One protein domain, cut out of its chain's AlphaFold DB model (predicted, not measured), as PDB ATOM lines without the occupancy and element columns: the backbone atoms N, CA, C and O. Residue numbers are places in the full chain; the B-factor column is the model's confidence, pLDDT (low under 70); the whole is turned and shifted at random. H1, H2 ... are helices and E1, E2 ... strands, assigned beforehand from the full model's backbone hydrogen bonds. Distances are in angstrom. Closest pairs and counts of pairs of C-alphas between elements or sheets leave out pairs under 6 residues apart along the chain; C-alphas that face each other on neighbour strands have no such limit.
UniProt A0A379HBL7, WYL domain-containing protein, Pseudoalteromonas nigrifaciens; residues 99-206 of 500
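AT A GLANCE: This is residues 99 to 206 of the 500 residues of the protein "WYL domain-containing protein" of Pseudoalteromonas nigrifaciens (UniProt A0A379HBL7). The model is a rod of two lobes end to end: a small three-stranded sheet with H1 over one face, and a group of three helices in which H4 packs on both H2 and H3. The unnamed stretch of residues 99 to 116 reaches past the sheet to one end of the rod at Gly 108, and the link from H3 to H4 makes the other end at Asp 168. The printed part has 108 residues with four named helices and three named strands, in the order E1, H1, E2, H2, H3, H4, E3; the sheet runs E1, E3, E2, all antiparallel, and the class is mixed, helices and strands. The whole is only just loose, close to compact, with a radius of gyration of the C-alphas of 16.1 A, and spans 52 by 22 by 22 A.

IN THESE COORDINATES: After residues 99 to 116, E1 is residues 117 to 119, 6.4 A long, beginning at C-alpha 117 (37.400, 9.853, 21.119). H1 is residues 121 to 129, 12.1 A, and E2 is residues 133 to 136, 9.9 A. H2 is residues 141 to 150, 14.7 A, and H3 is residues 153 to 162, 14.4 A. H4, residues 171 to 184, is the longest helix at 20.3 A, beginning at C-alpha 171 (46.768, -12.115, 19.415). E3, residues 198 to 202, is 13.0 A long and ends at C-alpha 202 (32.863, 17.336, 24.114).

HOW THE PARTS SIT: E3 is the inner strand. Beside E1, N 117 and O 200 are 2.9 A apart, within hydrogen-bond range; beside E2, N 201 and O 134 are 2.8 A apart, also within range. E1, H1 and E2 form a split strand-helix-strand unit, two strands of one sheet joined through a helix with E3 between them in the sheet, and its crossover is right-handed. H1 is on the sheet at a height of 8.4 A, over E3 and slantwise to the strands, at 35 degrees to E3 on the local plane; its closest C-alphas to E3 are those of Asp 121 and Val 198, 5.8 A apart. H2 only grazes the sheet, with residues 143 to 147. H2 and H4 touch, closest at the C-alphas of Trp 144 and Thr 179, 5.7 A, opposite ways at a steep tilt of 45 degrees. H3 and H4 touch, closest at the C-alphas of Val 153 and Lys 171, 5.9 A, the same way at a steep tilt of 42 degrees. H2 and H3 are close but not clearly touching. H1 and H4 are apart. Every O i to N i+4 pair is within hydrogen-bond range in H1, H2 and H3; in H4, 9 of 10 are.

THE WHOLE: The two C-alphas farthest apart are those of Gly 108 and Asp 168, 52.0 A. The printed part has no cut. The link from H4 to E3 is long, with 13 residues. The mean pLDDT of the printed part is 87.6, and residues 121 to 122 are under 70.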
ATOM      1  N   LEU A  99      42.820  20.610  20.680       86.81
ATOM      2  CA  LEU A  99      43.022  20.461  19.229       86.81
ATOM      3  C   LEU A  99      42.623  19.068  18.718       86.81
ATOM      4  O   LEU A  99      42.192  18.918  17.573       86.81
ATOM      5  N   ASP A 100      42.662  18.044  19.574       84.62
ATOM      6  CA  ASP A 100      42.206  16.707  19.197       84.62
ATOM      7  C   ASP A 100      40.681  16.618  19.059       84.62
ATOM      8  O   ASP A 100      40.179  15.714  18.385       84.62
ATOM      9  N   TYR A 101      39.928  17.563  19.627       84.75
ATOM     10  CA  TYR A 101      38.461  17.539  19.654       84.75
ATOM     11  C   TYR A 101      37.821  18.669  18.847       84.75
ATOM     12  O   TYR A 101      36.691  18.520  18.370       84.75
ATOM     13  N   VAL A 102      38.533  19.783  18.685       85.31
ATOM     14  CA  VAL A 102      38.071  20.988  17.999       85.31
ATOM     15  C   VAL A 102      38.828  21.126  16.681       85.31
ATOM     16  O   VAL A 102      40.036  21.308  16.665       85.31
ATOM     17  N   ILE A 103      38.100  21.032  15.569       82.38
ATOM     18  CA  ILE A 103      38.658  20.912  14.213       82.38
ATOM     19  C   ILE A 103      39.425  22.173  13.788       82.38
ATOM     20  O   ILE A 103      40.450  22.056  13.134       82.38
ATOM     21  N   ASP A 104      38.937  23.352  14.181       80.50
ATOM     22  CA  ASP A 104      39.442  24.652  13.712       80.50
ATOM     23  C   ASP A 104      39.818  25.574  14.888       80.50
ATOM     24  O   ASP A 104      39.563  26.777  14.846       80.50
ATOM     25  N   LEU A 105      40.321  25.020  15.997       82.69
ATOM     26  CA  LEU A 105      40.584  25.822  17.202       82.69
ATOM     27  C   LEU A 105      41.607  26.940  16.954       82.69
ATOM     28  O   LEU A 105      41.439  28.012  17.528       82.69
ATOM     29  N   GLU A 106      42.587  26.695  16.074       77.00
ATOM     30  CA  GLU A 106      43.709  27.594  15.729       77.00
ATOM     31  C   GLU A 106      43.315  28.876  14.971       77.00
ATOM     32  O   GLU A 106      44.187  29.610  14.536       77.00
ATOM     33  N   ASP A 107      42.020  29.168  14.838       78.81
ATOM     34  CA  ASP A 107      41.504  30.443  14.322       78.81
ATOM     35  C   ASP A 107      40.193  30.825  15.038       78.81
ATOM     36  O   ASP A 107      39.216  31.285  14.425       78.81
ATOM     37  N   GLY A 108      40.086  30.506  16.333       79.06
ATOM     38  CA  GLY A 108      38.860  30.707  17.116       79.06
ATOM     39  C   GLY A 108      37.638  29.966  16.555       79.06
ATOM     40  O   GLY A 108      36.490  30.431  16.641       79.06
ATOM     41  N   GLY A 109      37.865  28.816  15.921       82.31
ATOM     42  CA  GLY A 109      36.817  27.896  15.519       82.31
ATOM     43  C   GLY A 109      36.243  27.128  16.703       82.31
ATOM     44  O   GLY A 109      36.894  26.851  17.704       82.31
ATOM     45  N   VAL A 110      34.964  26.777  16.577       84.75
ATOM     46  CA  VAL A 110      34.191  26.058  17.608       84.75
ATOM     47  C   VAL A 110      33.457  24.863  16.997       84.75
ATOM     48  O   VAL A 110      32.338  24.506  17.388       84.75
ATOM     49  N   THR A 111      34.070  24.288  15.962       86.75
ATOM     50  CA  THR A 111      33.589  23.092  15.272       86.75
ATOM     51  C   THR A 111      34.182  21.872  15.955       86.75
ATOM     52  O   THR A 111      35.396  21.727  16.027       86.75
ATOM     53  N   PHE A 112      33.323  20.986  16.449       85.38
ATOM     54  CA  PHE A 112      33.740  19.803  17.192       85.38
ATOM     55  C   PHE A 112      33.663  18.559  16.326       85.38
ATOM     56  O   PHE A 112      32.769  18.425  15.484       85.38
ATOM     57  N   LYS A 113      34.543  17.600  16.608       83.38
ATOM     58  CA  LYS A 113      34.324  16.218  16.190       83.38
ATOM     59  C   LYS A 113      33.072  15.704  16.910       83.38
ATOM     60  O   LYS A 113      32.968  15.777  18.132       83.38
ATOM     61  N   ASN A 114      32.101  15.201  16.150       74.94
ATOM     62  CA  ASN A 114      30.847  14.684  16.718       74.94
ATOM     63  C   ASN A 114      31.009  13.304  17.380       74.94
ATOM     64  O   ASN A 114      30.082  12.830  18.055       74.94
ATOM     65  N   ASP A 115      32.176  12.690  17.203       80.44
ATOM     66  CA  ASP A 115      32.462  11.320  17.586       80.44
ATOM     67  C   ASP A 115      33.146  11.218  18.949       80.44
ATOM     68  O   ASP A 115      33.878  12.098  19.403       80.44
ATOM     69  N   TRP A 116      32.898  10.084  19.591       84.38
ATOM     70  CA  TRP A 116      33.589   9.661  20.797       84.38
ATOM     71  C   TRP A 116      35.063   9.376  20.506       84.38
ATOM     72  O   TRP A 116      35.382   8.598  19.604       84.38
ATOM     73  N   SER A 117      35.953   9.956  21.304       83.38
ATOM     74  CA  SER A 117      37.400   9.853  21.119       83.38
ATOM     75  C   SER A 117      38.039   9.084  22.274       83.38
ATOM     76  O   SER A 117      37.664   9.271  23.429       83.38
ATOM     77  N   LEU A 118      38.975   8.184  21.952       81.19
ATOM     78  CA  LEU A 118      39.701   7.369  22.933       81.19
ATOM     79  C   LEU A 118      40.939   8.118  23.433       81.19
ATOM     80  O   LEU A 118      41.833   8.406  22.638       81.19
ATOM     81  N   VAL A 119      41.024   8.338  24.740       79.06
ATOM     82  CA  VAL A 119      42.105   9.089  25.403       79.06
ATOM     83  C   VAL A 119      42.759   8.233  26.481       79.06
ATOM     84  O   VAL A 119      42.175   7.247  26.929       79.06
ATOM     85  N   SER A 120      44.000   8.548  26.856       72.56
ATOM     86  CA  SER A 120      44.629   7.873  27.997       72.56
ATOM     87  C   SER A 120      43.858   8.174  29.291       72.56
ATOM     88  O   SER A 120      43.173   9.192  29.374       72.56
ATOM     89  N   ASP A 121      43.942   7.288  30.286       69.56
ATOM     90  CA  ASP A 121      43.200   7.459  31.545       69.56
ATOM     91  C   ASP A 121      43.612   8.741  32.291       69.56
ATOM     92  O   ASP A 121      42.749   9.445  32.807       69.56
ATOM     93  N   ILE A 122      44.905   9.087  32.274       66.00
ATOM     94  CA  ILE A 122      45.444  10.285  32.941       66.00
ATOM     95  C   ILE A 122      44.872  11.556  32.296       66.00
ATOM     96  O   ILE A 122      44.314  12.402  32.992       66.00
ATOM     97  N   ASP A 123      44.928  11.652  30.965       72.06
ATOM     98  CA  ASP A 123      44.407  12.821  30.242       72.06
ATOM     99  C   ASP A 123      42.875  12.908  30.367       72.06
ATOM    100  O   ASP A 123      42.290  13.991  30.434       72.06
ATOM    101  N   ALA A 124      42.198  11.757  30.410       77.31
ATOM    102  CA  ALA A 124      40.752  11.699  30.540       77.31
ATOM    103  C   ALA A 124      40.274  12.162  31.918       77.31
ATOM    104  O   ALA A 124      39.308  12.916  31.977       77.31
ATOM    105  N   GLU A 125      40.912  11.746  33.014       80.62
ATOM    106  CA  GLU A 125      40.536  12.190  34.364       80.62
ATOM    107  C   GLU A 125      40.633  13.713  34.499       80.62
ATOM    108  O   GLU A 125      39.694  14.357  34.980       80.62
ATOM    109  N   GLU A 126      41.720  14.298  33.998       82.69
ATOM    110  CA  GLU A 126      41.937  15.742  34.007       82.69
ATOM    111  C   GLU A 126      40.880  16.488  33.179       82.69
ATOM    112  O   GLU A 126      40.261  17.435  33.677       82.69
ATOM    113  N   LEU A 127      40.581  16.024  31.962       83.44
ATOM    114  CA  LEU A 127      39.554  16.627  31.105       83.44
ATOM    115  C   LEU A 127      38.137  16.442  31.665       83.44
ATOM    116  O   LEU A 127      37.344  17.384  31.659       83.44
ATOM    117  N   ILE A 128      37.804  15.266  32.197       85.94
ATOM    118  CA  ILE A 128      36.497  14.981  32.811       85.94
ATOM    119  C   ILE A 128      36.285  15.861  34.046       85.94
ATOM    120  O   ILE A 128      35.177  16.361  34.252       85.94
ATOM    121  N   SER A 129      37.338  16.119  34.832       87.12
ATOM    122  CA  SER A 129      37.258  16.964  36.031       87.12
ATOM    123  C   SER A 129      36.815  18.405  35.743       87.12
ATOM    124  O   SER A 129      36.282  19.073  36.628       87.12
ATOM    125  N   THR A 130      36.965  18.877  34.497       86.06
ATOM    126  CA  THR A 130      36.468  20.196  34.072       86.06
ATOM    127  C   THR A 130      34.940  20.280  34.040       86.06
ATOM    128  O   THR A 130      34.392  21.380  34.046       86.06
ATOM    129  N   GLY A 131      34.242  19.139  33.988       89.00
ATOM    130  CA  GLY A 131      32.790  19.073  33.811       89.00
ATOM    131  C   GLY A 131      32.316  19.384  32.387       89.00
ATOM    132  O   GLY A 131      31.124  19.592  32.180       89.00
ATOM    133  N   LEU A 132      33.228  19.433  31.409       89.38
ATOM    134  CA  LEU A 132      32.943  19.829  30.020       89.38
ATOM    135  C   LEU A 132      33.072  18.690  29.011       89.38
ATOM    136  O   LEU A 132      32.872  18.879  27.807       89.38
ATOM    137  N   PHE A 133      33.392  17.499  29.506       90.31
ATOM    138  CA  PHE A 133      33.481  16.282  28.725       90.31
ATOM    139  C   PHE A 133      32.565  15.226  29.327       90.31
ATOM    140  O   PHE A 133      32.608  14.937  30.523       90.31
ATOM    141  N   GLN A 134      31.749  14.619  28.471       88.12
ATOM    142  CA  GLN A 134      31.078  13.370  28.792       88.12
ATOM    143  C   GLN A 134      32.085  12.242  28.670       88.12
ATOM    144  O   GLN A 134      32.889  12.226  27.739       88.12
ATOM    145  N   PHE A 135      31.989  11.264  29.562       87.50
ATOM    146  CA  PHE A 135      32.722  10.016  29.440       87.50
ATOM    147  C   PHE A 135      31.749   8.851  29.308       87.50
ATOM    148  O   PHE A 135      30.636   8.871  29.835       87.50
ATOM    149  N   SER A 136      32.178   7.824  28.587       82.06
ATOM    150  CA  SER A 136      31.439   6.582  28.424       82.06
ATOM    151  C   SER A 136      32.377   5.407  28.644       82.06
ATOM    152  O   SER A 136      33.483   5.368  28.107       82.06
ATOM    153  N   LYS A 137      31.897   4.421  29.407       74.31
ATOM    154  CA  LYS A 137      32.486   3.074  29.475       74.31
ATOM    155  C   LYS A 137      31.831   2.107  28.479       74.31
ATOM    156  O   LYS A 137      32.179   0.932  28.428       74.31
ATOM    157  N   SER A 138      30.869   2.589  27.693       78.75
ATOM    158  CA  SER A 138      30.270   1.854  26.584       78.75
ATOM    159  C   SER A 138      31.028   2.177  25.305       78.75
ATOM    160  O   SER A 138      31.043   3.325  24.855       78.75
ATOM    161  N   PHE A 139      31.635   1.148  24.718       85.44
ATOM    162  CA  PHE A 139      32.473   1.268  23.532       85.44
ATOM    163  C   PHE A 139      31.902   0.449  22.374       85.44
ATOM    164  O   PHE A 139      31.328  -0.627  22.554       85.44
ATOM    165  N   THR A 140      32.103   0.944  21.157       87.88
ATOM    166  CA  THR A 140      31.808   0.207  19.923       87.88
ATOM    167  C   THR A 140      32.778  -0.962  19.729       87.88
ATOM    168  O   THR A 140      33.873  -0.993  20.293       87.88
ATOM    169  N   ALA A 141      32.421  -1.913  18.858       90.31
ATOM    170  CA  ALA A 141      33.293  -3.040  18.514       90.31
ATOM    171  C   ALA A 141      34.662  -2.572  17.984       90.31
ATOM    172  O   ALA A 141      35.696  -3.153  18.307       90.31
ATOM    173  N   ALA A 142      34.664  -1.494  17.192       89.56
ATOM    174  CA  ALA A 142      35.880  -0.892  16.661       89.56
ATOM    175  C   ALA A 142      36.758  -0.310  17.779       89.56
ATOM    176  O   ALA A 142      37.956  -0.584  17.814       89.56
ATOM    177  N   GLN A 143      36.166   0.426  18.724       87.06
ATOM    178  CA  GLN A 143      36.885   1.004  19.865       87.06
ATOM    179  C   GLN A 143      37.466  -0.079  20.784       87.06
ATOM    180  O   GLN A 143      38.655  -0.031  21.099       87.06
ATOM    181  N   TRP A 144      36.683  -1.106  21.136       90.94
ATOM    182  CA  TRP A 144      37.173  -2.261  21.900       90.94
ATOM    183  C   TRP A 144      38.367  -2.931  21.225       90.94
ATOM    184  O   TRP A 144      39.395  -3.179  21.857       90.94
ATOM    185  N   LYS A 145      38.264  -3.163  19.915       92.06
ATOM    186  CA  LYS A 145      39.336  -3.768  19.132       92.06
ATOM    187  C   LYS A 145      40.605  -2.911  19.132       92.06
ATOM    188  O   LYS A 145      41.697  -3.463  19.248       92.06
ATOM    189  N   VAL A 146      40.486  -1.585  19.032       89.75
ATOM    190  CA  VAL A 146      41.630  -0.660  19.119       89.75
ATOM    191  C   VAL A 146      42.301  -0.739  20.494       89.75
ATOM    192  O   VAL A 146      43.520  -0.913  20.553       89.75
ATOM    193  N   MET A 147      41.533  -0.681  21.585       89.12
ATOM    194  CA  MET A 147      42.070  -0.739  22.953       89.12
ATOM    195  C   MET A 147      42.767  -2.076  23.241       89.12
ATOM    196  O   MET A 147      43.926  -2.116  23.657       89.12
ATOM    197  N   LEU A 148      42.110  -3.196  22.934       92.12
ATOM    198  CA  LEU A 148      42.661  -4.532  23.174       92.12
ATOM    199  C   LEU A 148      43.931  -4.786  22.344       92.12
ATOM    200  O   LEU A 148      44.875  -5.406  22.829       92.12
ATOM    201  N   LYS A 149      44.027  -4.252  21.117       93.38
ATOM    202  CA  LYS A 149      45.244  -4.382  20.294       93.38
ATOM    203  C   LYS A 149      46.472  -3.706  20.894       93.38
ATOM    204  O   LYS A 149      47.581  -4.185  20.633       93.38
ATOM    205  N   LYS A 150      46.314  -2.638  21.678       90.62
ATOM    206  CA  LYS A 150      47.438  -1.932  22.316       90.62
ATOM    207  C   LYS A 150      48.069  -2.734  23.460       90.62
ATOM    208  O   LYS A 150      49.239  -2.541  23.771       90.62
ATOM    209  N   ASN A 151      47.340  -3.694  24.026       92.88
ATOM    210  CA  ASN A 151      47.806  -4.501  25.148       92.88
ATOM    211  C   ASN A 151      48.803  -5.601  24.726       92.88
ATOM    212  O   ASN A 151      48.807  -6.100  23.589       92.88
ATOM    213  N   LYS A 152      49.686  -5.993  25.656       93.56
ATOM    214  CA  LYS A 152      50.631  -7.106  25.457       93.56
ATOM    215  C   LYS A 152      49.863  -8.427  25.368       93.56
ATOM    216  O   LYS A 152      48.871  -8.616  26.062       93.56
ATOM    217  N   VAL A 153      50.342  -9.368  24.548       94.00
ATOM    218  CA  VAL A 153      49.649 -10.658  24.351       94.00
ATOM    219  C   VAL A 153      49.484 -11.437  25.659       94.00
ATOM    220  O   VAL A 153      48.438 -12.031  25.863       94.00
ATOM    221  N   ASN A 154      50.459 -11.371  26.572       94.81
ATOM    222  CA  ASN A 154      50.379 -12.052  27.868       94.81
ATOM    223  C   ASN A 154      49.236 -11.510  28.742       94.81
ATOM    224  O   ASN A 154      48.519 -12.299  29.338       94.81
ATOM    225  N   ALA A 155      49.018 -10.191  28.750       94.62
ATOM    226  CA  ALA A 155      47.893  -9.580  29.459       94.62
ATOM    227  C   ALA A 155      46.548 -10.005  28.850       94.62
ATOM    228  O   ALA A 155      45.618 -10.363  29.562       94.62
ATOM    229  N   LEU A 156      46.460 -10.049  27.516       96.19
ATOM    230  CA  LEU A 156      45.255 -10.532  26.837       96.19
ATOM    231  C   LEU A 156      44.970 -12.011  27.136       96.19
ATOM    232  O   LEU A 156      43.808 -12.388  27.226       96.19
ATOM    233  N   ARG A 157      46.011 -12.845  27.281       96.56
ATOM    234  CA  ARG A 157      45.866 -14.259  27.661       96.56
ATOM    235  C   ARG A 157      45.373 -14.411  29.088       96.56
ATOM    236  O   ARG A 157      44.415 -15.135  29.300       96.56
ATOM    237  N   GLN A 158      45.967 -13.670  30.017       95.62
ATOM    238  CA  GLN A 158      45.533 -13.652  31.410       95.62
ATOM    239  C   GLN A 158      44.060 -13.229  31.527       95.62
ATOM    240  O   GLN A 158      43.277 -13.896  32.194       95.62
ATOM    241  N   LEU A 159      43.649 -12.182  30.802       95.94
ATOM    242  CA  LEU A 159      42.245 -11.769  30.752       95.94
ATOM    243  C   LEU A 159      41.342 -12.847  30.123       95.94
ATOM    244  O   LEU A 159      40.215 -13.043  30.560       95.94
ATOM    245  N   ALA A 160      41.812 -13.540  29.083       96.00
ATOM    246  CA  ALA A 160      41.057 -14.623  28.461       96.00
ATOM    247  C   ALA A 160      40.864 -15.813  29.412       96.00
ATOM    248  O   ALA A 160      39.765 -16.356  29.456       96.00
ATOM    249  N   GLU A 161      41.883 -16.170  30.197       95.81
ATOM    250  CA  GLU A 161      41.797 -17.203  31.236       95.81
ATOM    251  C   GLU A 161      40.761 -16.836  32.307       95.81
ATOM    252  O   GLU A 161      39.904 -17.661  32.618       95.81
ATOM    253  N   GLU A 162      40.766 -15.590  32.801       95.56
ATOM    254  CA  GLU A 162      39.761 -15.105  33.767       95.56
ATOM    255  C   GLU A 162      38.327 -15.150  33.222       95.56
ATOM    256  O   GLU A 162      37.373 -15.331  33.977       95.56
ATOM    257  N   LEU A 163      38.165 -14.987  31.909       95.06
ATOM    258  CA  LEU A 163      36.871 -14.986  31.226       95.06
ATOM    259  C   LEU A 163      36.473 -16.358  30.664       95.06
ATOM    260  O   LEU A 163      35.485 -16.439  29.932       95.06
ATOM    261  N   GLU A 164      37.234 -17.413  30.973       95.19
ATOM    262  CA  GLU A 164      37.028 -18.780  30.472       95.19
ATOM    263  C   GLU A 164      37.036 -18.877  28.926       95.19
ATOM    264  O   GLU A 164      36.373 -19.717  28.313       95.19
ATOM    265  N   ILE A 165      37.808 -18.009  28.267       94.12
ATOM    266  CA  ILE A 165      38.056 -18.009  26.820       94.12
ATOM    267  C   ILE A 165      39.357 -18.771  26.541       94.12
ATOM    268  O   ILE A 165      40.323 -18.692  27.295       94.12
ATOM    269  N   ASN A 166      39.431 -19.477  25.410       92.88
ATOM    270  CA  ASN A 166      40.663 -20.145  24.985       92.88
ATOM    271  C   ASN A 166      41.828 -19.142  24.794       92.88
ATOM    272  O   ASN A 166      41.863 -18.402  23.807       92.88
ATOM    273  N   ALA A 167      42.796 -19.166  25.716       91.50
ATOM    274  CA  ALA A 167      43.947 -18.264  25.755       91.50
ATOM    275  C   ALA A 167      45.121 -18.673  24.839       91.50
ATOM    276  O   ALA A 167      45.969 -17.839  24.507       91.50
ATOM    277  N   ASP A 168      45.152 -19.910  24.336       91.69
ATOM    278  CA  ASP A 168      46.239 -20.418  23.476       91.69
ATOM    279  C   ASP A 168      46.218 -19.837  22.054       91.69
ATOM    280  O   ASP A 168      47.058 -20.135  21.197       91.69
ATOM    281  N   GLN A 169      45.262 -18.954  21.780       90.69
ATOM    282  CA  GLN A 169      45.126 -18.295  20.499       90.69
ATOM    283  C   GLN A 169      46.244 -17.273  20.228       90.69
ATOM    284  O   GLN A 169      46.901 -16.713  21.112       90.69
ATOM    285  N   LYS A 170      46.443 -16.983  18.935       93.31
ATOM    286  CA  LYS A 170      47.239 -15.831  18.491       93.31
ATOM    287  C   LYS A 170      46.519 -14.528  18.873       93.31
ATOM    288  O   LYS A 170      45.302 -14.505  19.033       93.31
ATOM    289  N   LYS A 171      47.268 -13.421  18.944       94.00
ATOM    290  CA  LYS A 171      46.768 -12.115  19.415       94.00
ATOM    291  C   LYS A 171      45.497 -11.630  18.698       94.00
ATOM    292  O   LYS A 171      44.577 -11.183  19.365       94.00
ATOM    293  N   GLU A 172      45.423 -11.708  17.369       95.50
ATOM    294  CA  GLU A 172      44.269 -11.170  16.622       95.50
ATOM    295  C   GLU A 172      42.959 -11.959  16.864       95.50
ATOM    296  O   GLU A 172      41.947 -11.317  17.153       95.50
ATOM    297  N   PRO A 173      42.937 -13.309  16.812       95.50
ATOM    298  CA  PRO A 173      41.776 -14.086  17.257       95.50
ATOM    299  C   PRO A 173      41.356 -13.779  18.698       95.50
ATOM    300  O   PRO A 173      40.177 -13.529  18.942       95.50
ATOM    301  N   LEU A 174      42.329 -13.689  19.610       95.44
ATOM    302  CA  LEU A 174      42.090 -13.409  21.024       95.44
ATOM    303  C   LEU A 174      41.421 -12.040  21.224       95.44
ATOM    304  O   LEU A 174      40.429 -11.923  21.937       95.44
ATOM    305  N   VAL A 175      41.900 -11.010  20.516       96.25
ATOM    306  CA  VAL A 175      41.282  -9.675  20.500       96.25
ATOM    307  C   VAL A 175      39.833  -9.730  20.012       96.25
ATOM    308  O   VAL A 175      38.979  -9.048  20.577       96.25
ATOM    309  N   ASN A 176      39.529 -10.511  18.970       95.44
ATOM    310  CA  ASN A 176      38.167 -10.598  18.438       95.44
ATOM    311  C   ASN A 176      37.208 -11.280  19.430       95.44
ATOM    312  O   ASN A 176      36.083 -10.809  19.585       95.44
ATOM    313  N   GLU A 177      37.636 -12.351  20.106       95.69
ATOM    314  CA  GLU A 177      36.819 -13.014  21.135       95.69
ATOM    315  C   GLU A 177      36.602 -12.110  22.352       95.69
ATOM    316  O   GLU A 177      35.462 -11.888  22.760       95.69
ATOM    317  N   LEU A 178      37.666 -11.478  22.855       95.25
ATOM    318  CA  LEU A 178      37.572 -10.509  23.949       95.25
ATOM    319  C   LEU A 178      36.672  -9.318  23.588       95.25
ATOM    320  O   LEU A 178      35.887  -8.871  24.417       95.25
ATOM    321  N   THR A 179      36.697  -8.853  22.334       95.56
ATOM    322  CA  THR A 179      35.787  -7.798  21.850       95.56
ATOM    323  C   THR A 179      34.321  -8.236  21.933       95.56
ATOM    324  O   THR A 179      33.468  -7.448  22.338       95.56
ATOM    325  N   LYS A 180      33.995  -9.488  21.579       95.25
ATOM    326  CA  LYS A 180      32.616 -10.007  21.675       95.25
ATOM    327  C   LYS A 180      32.131 -10.064  23.120       95.25
ATOM    328  O   LYS A 180      30.962  -9.769  23.366       95.25
ATOM    329  N   VAL A 181      33.004 -10.454  24.051       94.19
ATOM    330  CA  VAL A 181      32.678 -10.467  25.483       94.19
ATOM    331  C   VAL A 181      32.485  -9.045  25.991       94.19
ATOM    332  O   VAL A 181      31.442  -8.751  26.566       94.19
ATOM    333  N   ALA A 182      33.409  -8.140  25.671       91.62
ATOM    334  CA  ALA A 182      33.355  -6.745  26.092       91.62
ATOM    335  C   ALA A 182      32.101  -6.001  25.588       91.62
ATOM    336  O   ALA A 182      31.577  -5.131  26.276       91.62
ATOM    337  N   LEU A 183      31.571  -6.368  24.415       91.62
ATOM    338  CA  LEU A 183      30.311  -5.824  23.888       91.62
ATOM    339  C   LEU A 183      29.060  -6.297  24.640       91.62
ATOM    340  O   LEU A 183      28.037  -5.621  24.588       91.62
ATOM    341  N   LYS A 184      29.113  -7.468  25.282       91.81
ATOM    342  CA  LYS A 184      27.974  -8.051  26.006       91.81
ATOM    343  C   LYS A 184      28.030  -7.779  27.507       91.81
ATOM    344  O   LYS A 184      26.981  -7.655  28.124       91.81
ATOM    345  N   GLN A 185      29.235  -7.787  28.071       90.81
ATOM    346  CA  GLN A 185      29.516  -7.806  29.508       90.81
ATOM    347  C   GLN A 185      30.785  -6.988  29.782       90.81
ATOM    348  O   GLN A 185      31.813  -7.516  30.210       90.81
ATOM    349  N   SER A 186      30.747  -5.694  29.452       87.00
ATOM    350  CA  SER A 186      31.893  -4.780  29.583       87.00
ATOM    351  C   SER A 186      32.475  -4.728  30.999       87.00
ATOM    352  O   SER A 186      33.676  -4.566  31.169       87.00
ATOM    353  N   GLU A 187      31.631  -4.915  32.011       85.56
ATOM    354  CA  GLU A 187      31.968  -4.933  33.434       85.56
ATOM    355  C   GLU A 187      32.860  -6.110  33.845       85.56
ATOM    356  O   GLU A 187      33.481  -6.056  34.901       85.56
ATOM    357  N   LYS A 188      32.946  -7.160  33.020       88.81
ATOM    358  CA  LYS A 188      33.840  -8.298  33.263       88.81
ATOM    359  C   LYS A 188      35.261  -8.073  32.753       88.81
ATOM    360  O   LYS A 188      36.133  -8.895  33.008       88.81
ATOM    361  N   ILE A 189      35.508  -6.998  32.005       89.81
ATOM    362  CA  ILE A 189      36.850  -6.694  31.516       89.81
ATOM    363  C   ILE A 189      37.683  -6.139  32.673       89.81
ATOM    364  O   ILE A 189      37.468  -5.012  33.115       89.81
ATOM    365  N   ASN A 190      38.641  -6.936  33.147       86.44
ATOM    366  CA  ASN A 190      39.529  -6.558  34.238       86.44
ATOM    367  C   ASN A 190      40.553  -5.502  33.782       86.44
ATOM    368  O   ASN A 190      41.531  -5.800  33.089       86.44
ATOM    369  N   THR A 191      40.321  -4.257  34.195       82.75
ATOM    370  CA  THR A 191      41.141  -3.084  33.862       82.75
ATOM    371  C   THR A 191      42.508  -3.061  34.541       82.75
ATOM    372  O   THR A 191      43.363  -2.275  34.148       82.75
ATOM    373  N   GLU A 192      42.739  -3.908  35.547       84.38
ATOM    374  CA  GLU A 192      44.066  -4.060  36.159       84.38
ATOM    375  C   GLU A 192      44.995  -4.912  35.282       84.38
ATOM    376  O   GLU A 192      46.217  -4.768  35.331       84.38
ATOM    377  N   ILE A 193      44.420  -5.781  34.443       85.81
ATOM    378  CA  ILE A 193      45.164  -6.657  33.529       85.81
ATOM    379  C   ILE A 193      45.389  -5.969  32.189       85.81
ATOM    380  O   ILE A 193      46.490  -6.019  31.633       85.81
ATOM    381  N   VAL A 194      44.340  -5.349  31.646       85.19
ATOM    382  CA  VAL A 194      44.406  -4.631  30.374       85.19
ATOM    383  C   VAL A 194      44.232  -3.142  30.596       85.19
ATOM    384  O   VAL A 194      43.248  -2.697  31.178       85.19
ATOM    385  N   HIS A 195      45.159  -2.358  30.054       80.12
ATOM    386  CA  HIS A 195      45.013  -0.914  30.052       80.12
ATOM    387  C   HIS A 195      43.918  -0.541  29.053       80.12
ATOM    388  O   HIS A 195      44.026  -0.840  27.853       80.12
ATOM    389  N   LEU A 196      42.846   0.055  29.565       77.69
ATOM    390  CA  LEU A 196      41.788   0.632  28.755       77.69
ATOM    391  C   LEU A 196      42.058   2.120  28.546       77.69
ATOM    392  O   LEU A 196      42.870   2.726  29.227       77.69
ATOM    393  N   GLN A 197      41.424   2.663  27.517       80.50
ATOM    394  CA  GLN A 197      41.346   4.097  27.295       80.50
ATOM    395  C   GLN A 197      39.940   4.540  27.672       80.50
ATOM    396  O   GLN A 197      38.981   3.780  27.495       80.50
ATOM    397  N   VAL A 198      39.785   5.778  28.120       80.44
ATOM    398  CA  VAL A 198      38.457   6.349  28.325       80.44
ATOM    399  C   VAL A 198      37.955   6.917  27.008       80.44
ATOM    400  O   VAL A 198      38.687   7.557  26.254       80.44
ATOM    401  N   SER A 199      36.683   6.670  26.719       84.31
ATOM    402  CA  SER A 199      35.999   7.317  25.612       84.31
ATOM    403  C   SER A 199      35.377   8.604  26.126       84.31
ATOM    404  O   SER A 199      34.458   8.541  26.949       84.31
ATOM    405  N   ILE A 200      35.844   9.752  25.637       87.94
ATOM    406  CA  ILE A 200      35.274  11.055  25.983       87.94
ATOM    407  C   ILE A 200      34.643  11.739  24.774       87.94
ATOM    408  O   ILE A 200      34.961  11.445  23.617       87.94
ATOM    409  N   LYS A 201      33.722  12.656  25.058       88.94
ATOM    410  CA  LYS A 201      33.055  13.487  24.065       88.94
ATOM    411  C   LYS A 201      32.859  14.910  24.605       88.94
ATOM    412  O   LYS A 201      32.344  15.055  25.715       88.94
ATOM    413  N   PRO A 202      33.209  15.948  23.824       89.94
ATOM    414  CA  PRO A 202      32.863  17.336  24.114       89.94
ATOM    415  C   PRO A 202      31.387  17.529  24.473       89.94
ATOM    416  O   PRO A 202      30.503  17.078  23.738       89.94
ATOM    417  N   MET A 203      31.117  18.236  25.568       90.94
ATOM    418  CA  MET A 203      29.767  18.687  25.911       90.94
ATOM    419  C   MET A 203      29.435  20.027  25.239       90.94
ATOM    420  O   MET A 203      30.309  20.712  24.704       90.94
ATOM    421  N   ALA A 204      28.160  20.425  25.254       90.31
ATOM    422  CA  ALA A 204      27.735  21.702  24.672       90.31
ATOM    423  C   ALA A 204      28.356  22.902  25.413       90.31
ATOM    424  O   ALA A 204      28.678  23.922  24.812       90.31
ATOM    425  N   GLU A 205      28.597  22.749  26.708       91.12
ATOM    426  CA  GLU A 205      29.203  23.724  27.603       91.12
ATOM    427  C   GLU A 205      30.651  24.048  27.205       91.12
ATOM    428  O   GLU A 205      31.094  25.189  27.362       91.12
ATOM    429  N   LEU A 206      31.378  23.083  26.620       91.12
ATOM    430  CA  LEU A 206      32.707  23.316  26.047       91.12
ATOM    431  C   LEU A 206      32.622  24.297  24.871       91.12
ATOM    432  O   LEU A 206      33.385  25.260  24.792       91.12
TER     433      LEU A 206